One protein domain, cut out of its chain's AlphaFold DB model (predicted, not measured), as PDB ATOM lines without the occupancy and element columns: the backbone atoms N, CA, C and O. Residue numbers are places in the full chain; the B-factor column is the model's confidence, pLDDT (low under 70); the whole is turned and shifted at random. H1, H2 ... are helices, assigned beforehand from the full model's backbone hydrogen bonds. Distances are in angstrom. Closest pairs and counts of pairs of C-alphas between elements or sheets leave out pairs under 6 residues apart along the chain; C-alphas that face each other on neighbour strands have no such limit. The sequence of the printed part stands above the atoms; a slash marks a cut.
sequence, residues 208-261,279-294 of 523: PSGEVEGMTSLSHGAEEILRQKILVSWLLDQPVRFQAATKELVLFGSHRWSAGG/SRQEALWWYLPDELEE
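Overview. This is residues 208 to 261 and 279 to 294 of the 523 residues of an uncharacterized protein of Valsa mali (UniProt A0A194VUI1). Two helices, H1 then H2, lie side by side as a helical hairpin, with residues 208 to 219 reaching beyond its open end and residues 279 to 294 running past one side of it. The printed part has 70 residues with two named helices and no named strand; its class is all helix, though only 30 of the 70 residues are in named elements. It is compact, with a radius of gyration of the C-alphas of 12.5 A and spans of 39 by 26 by 20 A.

Along the chain. After residues 208 to 219, H1 holds residues 220 to 235 and is 22.3 A long, beginning at C-alpha 220 (23.211, 36.478, 29.096). H2, residues 239 to 252, is 19.9 A long and ends at C-alpha 252 (21.866, 47.107, 33.984).

Arrangement. H1 and H2 form a hairpin with a tight link. They touch, the closest C-alphas being those of Ser 233 and Phe 242, 5.1 A apart. They run opposite ways at a shallow tilt of 29 degrees. In H1 and H2 every O i to N i+4 pair is within hydrogen-bond range.

Size, cuts and confidence. The C-alphas farthest apart, of Glu 213 and Asp 237, are 38.6 A apart. Residues 262 to 278 are not printed; C-alphas 261 and 279 are 14.9 A apart across this cut. The pLDDT is under 70 at residues 259 to 261 and 279 to 280.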
ATOM      1  N   PRO A 208      22.028  46.632  22.315       90.56
ATOM      2  CA  PRO A 208      20.624  46.769  21.938       90.56
ATOM      3  C   PRO A 208      19.801  45.570  22.415       90.56
ATOM      4  O   PRO A 208      20.173  44.423  22.161       90.56
ATOM      5  N   SER A 209      18.732  45.859  23.150       85.44
ATOM      6  CA  SER A 209      17.864  44.866  23.767       85.44
ATOM      7  C   SER A 209      17.009  44.182  22.705       85.44
ATOM      8  O   SER A 209      16.446  44.851  21.840       85.44
ATOM      9  N   GLY A 210      16.855  42.861  22.816       79.12
ATOM     10  CA  GLY A 210      15.870  42.110  22.030       79.12
ATOM     11  C   GLY A 210      14.431  42.336  22.510       79.12
ATOM     12  O   GLY A 210      13.514  42.368  21.699       79.12
ATOM     13  N   GLU A 211      14.240  42.548  23.817       79.31
ATOM     14  CA  GLU A 211      12.910  42.682  24.438       79.31
ATOM     15  C   GLU A 211      12.240  44.040  24.160       79.31
ATOM     16  O   GLU A 211      11.069  44.100  23.771       79.31
ATOM     17  N   VAL A 212      12.991  45.136  24.347       85.50
ATOM     18  CA  VAL A 212      12.511  46.513  24.167       85.50
ATOM     19  C   VAL A 212      13.325  47.236  23.095       85.50
ATOM     20  O   VAL A 212      14.478  47.617  23.308       85.50
ATOM     21  N   GLU A 213      12.699  47.474  21.942       86.06
ATOM     22  CA  GLU A 213      13.321  48.188  20.827       86.06
ATOM     23  C   GLU A 213      13.775  49.598  21.238       86.06
ATOM     24  O   GLU A 213      13.054  50.346  21.906       86.06
ATOM     25  N   GLY A 214      14.987  49.970  20.816       85.88
ATOM     26  CA  GLY A 214      15.587  51.272  21.106       85.88
ATOM     27  C   GLY A 214      16.192  51.396  22.507       85.88
ATOM     28  O   GLY A 214      16.739  52.452  22.822       85.88
ATOM     29  N   MET A 215      16.132  50.338  23.320       93.31
ATOM     30  CA  MET A 215      16.788  50.265  24.624       93.31
ATOM     31  C   MET A 215      17.988  49.317  24.599       93.31
ATOM     32  O   MET A 215      18.200  48.587  23.630       93.31
ATOM     33  N   THR A 216      18.786  49.320  25.667       94.81
ATOM     34  CA  THR A 216      19.902  48.380  25.841       94.81
ATOM     35  C   THR A 216      19.710  47.464  27.044       94.81
ATOM     36  O   THR A 216      19.181  47.905  28.058       94.81
ATOM     37  N   SER A 217      20.201  46.231  26.961       92.94
ATOM     38  CA  SER A 217      20.249  45.241  28.046       92.94
ATOM     39  C   SER A 217      21.598  44.513  28.046       92.94
ATOM     40  O   SER A 217      22.381  44.603  27.089       92.94
ATOM     41  N   LEU A 218      21.930  43.811  29.131       92.19
ATOM     42  CA  LEU A 218      23.074  42.896  29.103       92.19
ATOM     43  C   LEU A 218      22.775  41.721  28.170       92.19
ATOM     44  O   LEU A 218      21.637  41.338  27.971       92.19
ATOM     45  N   SER A 219      23.808  41.101  27.606       90.44
ATOM     46  CA  SER A 219      23.655  39.741  27.074       90.44
ATOM     47  C   SER A 219      23.734  38.728  28.217       90.44
ATOM     48  O   SER A 219      24.505  38.972  29.147       90.44
ATOM     49  N   HIS A 220      23.107  37.554  28.094       87.69
ATOM     50  CA  HIS A 220      23.211  36.478  29.096       87.69
ATOM     51  C   HIS A 220      24.649  36.178  29.547       87.69
ATOM     52  O   HIS A 220      24.910  36.090  30.739       87.69
ATOM     53  N   GLY A 221      25.618  36.095  28.627       88.81
ATOM     54  CA  GLY A 221      27.020  35.846  28.999       88.81
ATOM     55  C   GLY A 221      27.693  37.008  29.748       88.81
ATOM     56  O   GLY A 221      28.606  36.789  30.539       88.81
ATOM     57  N   ALA A 222      27.250  38.248  29.522       92.12
ATOM     58  CA  ALA A 222      27.737  39.414  30.263       92.12
ATOM     59  C   ALA A 222      27.136  39.459  31.675       92.12
ATOM     60  O   ALA A 222      27.856  39.739  32.633       92.12
ATOM     61  N   GLU A 223      25.847  39.129  31.799       93.50
ATOM     62  CA  GLU A 223      25.182  38.948  33.090       93.50
ATOM     63  C   GLU A 223      25.808  37.797  33.883       93.50
ATOM     64  O   GLU A 223      26.087  37.959  35.066       93.50
ATOM     65  N   GLU A 224      26.126  36.673  33.235       92.62
ATOM     66  CA  GLU A 224      26.791  35.539  33.877       92.62
ATOM     67  C   GLU A 224      28.128  35.951  34.506       92.62
ATOM     68  O   GLU A 224      28.396  35.651  35.668       92.62
ATOM     69  N   ILE A 225      28.961  36.693  33.765       94.62
ATOM     70  CA  ILE A 225      30.225  37.230  34.288       94.62
ATOM     71  C   ILE A 225      29.953  38.146  35.484       94.62
ATOM     72  O   ILE A 225      30.672  38.087  36.480       94.62
ATOM     73  N   LEU A 226      28.928  38.996  35.406       96.25
ATOM     74  CA  LEU A 226      28.582  39.918  36.481       96.25
ATOM     75  C   LEU A 226      28.124  39.185  37.749       96.25
ATOM     76  O   LEU A 226      28.598  39.488  38.843       96.25
ATOM     77  N   ARG A 227      27.286  38.165  37.595       96.50
ATOM     78  CA  ARG A 227      26.828  37.269  38.659       96.50
ATOM     79  C   ARG A 227      27.980  36.483  39.289       96.50
ATOM     80  O   ARG A 227      28.122  36.474  40.512       96.50
ATOM     81  N   GLN A 228      28.890  35.937  38.476       96.50
ATOM     82  CA  GLN A 228      30.139  35.329  38.956       96.50
ATOM     83  C   GLN A 228      30.970  36.322  39.772       96.50
ATOM     84  O   GLN A 228      31.509  35.962  40.819       96.50
ATOM     85  N   LYS A 229      31.068  37.587  39.332       97.31
ATOM     86  CA  LYS A 229      31.796  38.615  40.086       97.31
ATOM     87  C   LYS A 229      31.183  38.825  41.472       97.31
ATOM     88  O   LYS A 229      31.936  38.892  42.445       97.31
ATOM     89  N   ILE A 230      29.852  38.908  41.559       97.81
ATOM     90  CA  ILE A 230      29.130  39.065  42.828       97.81
ATOM     91  C   ILE A 230      29.421  37.871  43.739       97.81
ATOM     92  O   ILE A 230      29.964  38.081  44.823       97.81
ATOM     93  N   LEU A 231      29.182  36.641  43.274       97.69
ATOM     94  CA  LEU A 231      29.392  35.432  44.079       97.69
ATOM     95  C   LEU A 231      30.841  35.308  44.573       97.69
ATOM     96  O   LEU A 231      31.080  35.115  45.761       97.69
ATOM     97  N   VAL A 232      31.833  35.489  43.694       97.56
ATOM     98  CA  VAL A 232      33.250  35.422  44.094       97.56
ATOM     99  C   VAL A 232      33.576  36.485  45.133       97.56
ATOM    100  O   VAL A 232      34.292  36.220  46.097       97.56
ATOM    101  N   SER A 233      33.077  37.706  44.944       97.12
ATOM    102  CA  SER A 233      33.332  38.788  45.889       97.12
ATOM    103  C   SER A 233      32.635  38.591  47.239       97.12
ATOM    104  O   SER A 233      33.175  39.033  48.253       97.12
ATOM    105  N   TRP A 234      31.503  37.884  47.262       97.25
ATOM    106  CA  TRP A 234      30.807  37.457  48.474       97.25
ATOM    107  C   TRP A 234      31.613  36.400  49.244       97.25
ATOM    108  O   TRP A 234      31.989  36.629  50.400       97.25
ATOM    109  N   LEU A 235      31.950  35.289  48.575       96.81
ATOM    110  CA  LEU A 235      32.640  34.134  49.166       96.81
ATOM    111  C   LEU A 235      34.071  34.461  49.617       96.81
ATOM    112  O   LEU A 235      34.532  33.991  50.655       96.81
ATOM    113  N   LEU A 236      34.788  35.291  48.853       96.50
ATOM    114  CA  LEU A 236      36.180  35.659  49.142       96.50
ATOM    115  C   LEU A 236      36.321  36.987  49.902       96.50
ATOM    116  O   LEU A 236      37.435  37.502  50.010       96.50
ATOM    117  N   ASP A 237      35.225  37.546  50.411       95.69
ATOM    118  CA  ASP A 237      35.190  38.772  51.220       95.69
ATOM    119  C   ASP A 237      35.894  39.980  50.559       95.69
ATOM    120  O   ASP A 237      36.831  40.574  51.090       95.69
ATOM    121  N   GLN A 238      35.466  40.333  49.342       95.06
ATOM    122  CA  GLN A 238      36.031  41.420  48.529       95.06
ATOM    123  C   GLN A 238      35.054  42.613  48.438       95.06
ATOM    124  O   GLN A 238      34.400  42.792  47.406       95.06
ATOM    125  N   PRO A 239      34.962  43.477  49.470       94.88
ATOM    126  CA  PRO A 239      33.864  44.437  49.634       94.88
ATOM    127  C   PRO A 239      33.743  45.463  48.500       94.88
ATOM    128  O   PRO A 239      32.643  45.720  48.023       94.88
ATOM    129  N   VAL A 240      34.860  46.022  48.022       93.75
ATOM    130  CA  VAL A 240      34.842  47.039  46.949       93.75
ATOM    131  C   VAL A 240      34.326  46.447  45.635       93.75
ATOM    132  O   VAL A 240      33.565  47.083  44.910       93.75
ATOM    133  N   ARG A 241      34.717  45.203  45.335       95.38
ATOM    134  CA  ARG A 241      34.296  44.503  44.115       95.38
ATOM    135  C   ARG A 241      32.834  44.087  44.194       95.38
ATOM    136  O   ARG A 241      32.123  44.231  43.206       95.38
ATOM    137  N   PHE A 242      32.404  43.645  45.372       97.19
ATOM    138  CA  PHE A 242      31.015  43.315  45.658       97.19
ATOM    139  C   PHE A 242      30.101  44.528  45.466       97.19
ATOM    140  O   PHE A 242      29.115  44.459  44.736       97.19
ATOM    141  N   GLN A 243      30.475  45.674  46.039       96.19
ATOM    142  CA  GLN A 243      29.709  46.911  45.903       96.19
ATOM    143  C   GLN A 243      29.624  47.372  44.437       96.19
ATOM    144  O   GLN A 243      28.554  47.749  43.969       96.19
ATOM    145  N   ALA A 244      30.724  47.304  43.682       96.06
ATOM    146  CA  ALA A 244      30.719  47.666  42.262       96.06
ATOM    147  C   ALA A 244      29.843  46.723  41.417       96.06
ATOM    148  O   ALA A 244      29.019  47.189  40.633       96.06
ATOM    149  N   ALA A 245      29.982  45.406  41.598       97.38
ATOM    150  CA  ALA A 245      29.246  44.416  40.815       97.38
ATOM    151  C   ALA A 245      27.736  44.432  41.117       97.38
ATOM    152  O   ALA A 245      26.925  44.357  40.198       97.38
ATOM    153  N   THR A 246      27.347  44.611  42.383       97.75
ATOM    154  CA  THR A 246      25.929  44.765  42.756       97.75
ATOM    155  C   THR A 246      25.329  46.065  42.222       97.75
ATOM    156  O   THR A 246      24.190  46.050  41.758       97.75
ATOM    157  N   LYS A 247      26.092  47.175  42.195       97.31
ATOM    158  CA  LYS A 247      25.660  48.422  41.534       97.31
ATOM    159  C   LYS A 247      25.348  48.183  40.061       97.31
ATOM    160  O   LYS A 247      24.285  48.571  39.589       97.31
ATOM    161  N   GLU A 248      26.289  47.567  39.349       97.19
ATOM    162  CA  GLU A 248      26.161  47.274  37.922       97.19
ATOM    163  C   GLU A 248      24.934  46.398  37.648       97.19
ATOM    164  O   GLU A 248      24.169  46.727  36.750       97.19
ATOM    165  N   LEU A 249      24.692  45.347  38.443       97.44
ATOM    166  CA  LEU A 249      23.554  44.447  38.217       97.44
ATOM    167  C   LEU A 249      22.212  45.160  38.433       97.44
ATOM    168  O   LEU A 249      21.306  45.029  37.616       97.44
ATOM    169  N   VAL A 250      22.094  45.977  39.487       97.50
ATOM    170  CA  VAL A 250      20.877  46.765  39.755       97.50
ATOM    171  C   VAL A 250      20.577  47.738  38.611       97.50
ATOM    172  O   VAL A 250      19.422  47.862  38.196       97.50
ATOM    173  N   LEU A 251      21.602  48.421  38.088       97.19
ATOM    174  CA  LEU A 251      21.443  49.409  37.019       97.19
ATOM    175  C   LEU A 251      21.179  48.754  35.660       97.19
ATOM    176  O   LEU A 251      20.224  49.130  34.980       97.19
ATOM    177  N   PHE A 252      21.980  47.760  35.283       96.69
ATOM    178  CA  PHE A 252      21.866  47.107  33.984       96.69
ATOM    179  C   PHE A 252      20.662  46.169  33.880       96.69
ATOM    180  O   PHE A 252      20.140  46.004  32.784       96.69
ATOM    181  N   GLY A 253      20.191  45.616  34.997       94.62
ATOM    182  CA  GLY A 253      19.101  44.647  35.010       94.62
ATOM    183  C   GLY A 253      19.578  43.208  34.878       94.62
ATOM    184  O   GLY A 253      20.762  42.935  34.674       94.62
ATOM    185  N   SER A 254      18.632  42.286  35.027       93.75
ATOM    186  CA  SER A 254      18.865  40.847  34.951       93.75
ATOM    187  C   SER A 254      17.669  40.173  34.288       93.75
ATOM    188  O   SER A 254      16.529  40.534  34.579       93.75
ATOM    189  N   HIS A 255      17.923  39.190  33.423       89.06
ATOM    190  CA  HIS A 255      16.853  38.466  32.719       89.06
ATOM    191  C   HIS A 255      16.042  37.579  33.671       89.06
ATOM    192  O   HIS A 255      14.869  37.331  33.439       89.06
ATOM    193  N   ARG A 256      16.636  37.159  34.795       87.88
ATOM    194  CA  ARG A 256      15.956  36.371  35.841       87.88
ATOM    195  C   ARG A 256      14.907  37.158  36.619       87.88
ATOM    196  O   ARG A 256      14.165  36.584  37.402       87.88
ATOM    197  N   TRP A 257      14.917  38.479  36.483       90.69
ATOM    198  CA  TRP A 257      13.961  39.356  37.147       90.69
ATOM    199  C   TRP A 257      12.719  39.606  36.300       90.69
ATOM    200  O   TRP A 257      11.788  40.232  36.803       90.69
ATOM    201  N   SER A 258      12.735  39.176  35.037       81.88
ATOM    202  CA  SER A 258      11.610  39.345  34.135       81.88
ATOM    203  C   SER A 258      10.486  38.371  34.494       81.88
ATOM    204  O   SER A 258      10.753  37.221  34.840       81.88
ATOM    205  N   ALA A 259       9.234  38.815  34.398       62.88
ATOM    206  CA  ALA A 259       8.057  38.050  34.821       62.88
ATOM    207  C   ALA A 259       7.888  36.707  34.078       62.88
ATOM    208  O   ALA A 259       7.364  35.763  34.657       62.88
ATOM    209  N   GLY A 260       8.384  36.597  32.839       52.69
ATOM    210  CA  GLY A 260       8.384  35.347  32.061       52.69
ATOM    211  C   GLY A 260       9.515  34.368  32.409       52.69
ATOM    212  O   GLY A 260       9.470  33.210  32.018       52.69
ATOM    213  N   GLY A 261      10.519  34.791  33.185       44.91
ATOM    214  CA  GLY A 261      11.678  33.955  33.524       44.91
ATOM    215  C   GLY A 261      11.437  32.932  34.638       44.91
ATOM    216  O   GLY A 261      12.385  32.257  35.031       44.91
ATOM    217  N   SER A 279      21.495  24.270  31.406       64.94
ATOM    218  CA  SER A 279      22.366  23.636  32.409       64.94
ATOM    219  C   SER A 279      23.432  24.577  32.988       64.94
ATOM    220  O   SER A 279      23.857  24.384  34.120       64.94
ATOM    221  N   ARG A 280      23.875  25.609  32.258       68.75
ATOM    222  CA  ARG A 280      24.832  26.605  32.772       68.75
ATOM    223  C   ARG A 280      24.157  27.697  33.612       68.75
ATOM    224  O   ARG A 280      24.829  28.348  34.414       68.75
ATOM    225  N   GLN A 281      22.854  27.897  33.427       73.69
ATOM    226  CA  GLN A 281      22.007  28.793  34.219       73.69
ATOM    227  C   GLN A 281      21.590  28.192  35.568       73.69
ATOM    228  O   GLN A 281      21.125  28.917  36.441       73.69
ATOM    229  N   GLU A 282      21.860  26.906  35.784       82.25
ATOM    230  CA  GLU A 282      21.687  26.230  37.075       82.25
ATOM    231  C   GLU A 282      22.881  26.402  38.032       82.25
ATOM    232  O   GLU A 282      22.803  26.033  39.199       82.25
ATOM    233  N   ALA A 283      24.013  26.945  37.566       88.25
ATOM    234  CA  ALA A 283      25.185  27.138  38.421       88.25
ATOM    235  C   ALA A 283      24.901  28.125  39.571       88.25
ATOM    236  O   ALA A 283      24.161  29.094  39.394       88.25
ATOM    237  N   LEU A 284      25.577  27.959  40.716       90.81
ATOM    238  CA  LEU A 284      25.304  28.728  41.943       90.81
ATOM    239  C   LEU A 284      25.313  30.251  41.769       90.81
ATOM    240  O   LEU A 284      24.588  30.952  42.460       90.81
ATOM    241  N   TRP A 285      26.113  30.810  40.857       94.12
ATOM    242  CA  TRP A 285      26.130  32.267  40.655       94.12
ATOM    243  C   TRP A 285      24.824  32.816  40.067       94.12
ATOM    244  O   TRP A 285      24.585  34.017  40.152       94.12
ATOM    245  N   TRP A 286      23.962  31.970  39.504       92.19
ATOM    246  CA  TRP A 286      22.611  32.358  39.097       92.19
ATOM    247  C   TRP A 286      21.607  32.403  40.260       92.19
ATOM    248  O   TRP A 286      20.524  32.958  40.092       92.19
ATOM    249  N   TYR A 287      21.990  31.915  41.441       90.06
ATOM    250  CA  TYR A 287      21.191  31.922  42.666       90.06
ATOM    251  C   TYR A 287      22.016  32.563  43.784       90.06
ATOM    252  O   TYR A 287      22.707  31.886  44.547       90.06
ATOM    253  N   LEU A 288      22.018  33.897  43.830       93.44
ATOM    254  CA  LEU A 288      22.822  34.619  44.811       93.44
ATOM    255  C   LEU A 288      22.351  34.285  46.246       93.44
ATOM    256  O   LEU A 288      21.149  34.292  46.499       93.44
ATOM    257  N   PRO A 289      23.278  33.990  47.180       91.62
ATOM    258  CA  PRO A 289      22.942  33.507  48.524       91.62
ATOM    259  C   PRO A 289      22.369  34.609  49.428       91.62
ATOM    260  O   PRO A 289      22.395  35.779  49.067       91.62
ATOM    261  N   ASP A 290      21.930  34.243  50.638       88.62
ATOM    262  CA  ASP A 290      21.621  35.161  51.752       88.62
ATOM    263  C   ASP A 290      20.679  36.327  51.396       88.62
ATOM    264  O   ASP A 290      20.950  37.484  51.735       88.62
ATOM    265  N   GLU A 291      19.590  36.009  50.688       92.31
ATOM    266  CA  GLU A 291      18.541  36.945  50.243       92.31
ATOM    267  C   GLU A 291      19.054  38.086  49.337       92.31
ATOM    268  O   GLU A 291      18.406  39.123  49.145       92.31
ATOM    269  N   LEU A 292      20.265  37.931  48.785       94.50
ATOM    270  CA  LEU A 292      20.884  38.945  47.939       94.50
ATOM    271  C   LEU A 292      20.100  39.146  46.643       94.50
ATOM    272  O   LEU A 292      19.998  40.280  46.177       94.50
ATOM    273  N   GLU A 293      19.565  38.077  46.051       94.19
ATOM    274  CA  GLU A 293      18.809  38.168  44.799       94.19
ATOM    275  C   GLU A 293      17.541  39.013  44.996       94.19
ATOM    276  O   GLU A 293      17.323  39.979  44.260       94.19
ATOM    277  N   GLU A 294      16.749  38.718  46.030       93.19
ATOM    278  CA  GLU A 294      15.500  39.414  46.336       93.19
ATOM    279  C   GLU A 294      15.742  40.879  46.709       93.19
ATOM    280  O   GLU A 294      14.964  41.764  46.337       93.19
TER     281      GLU A 294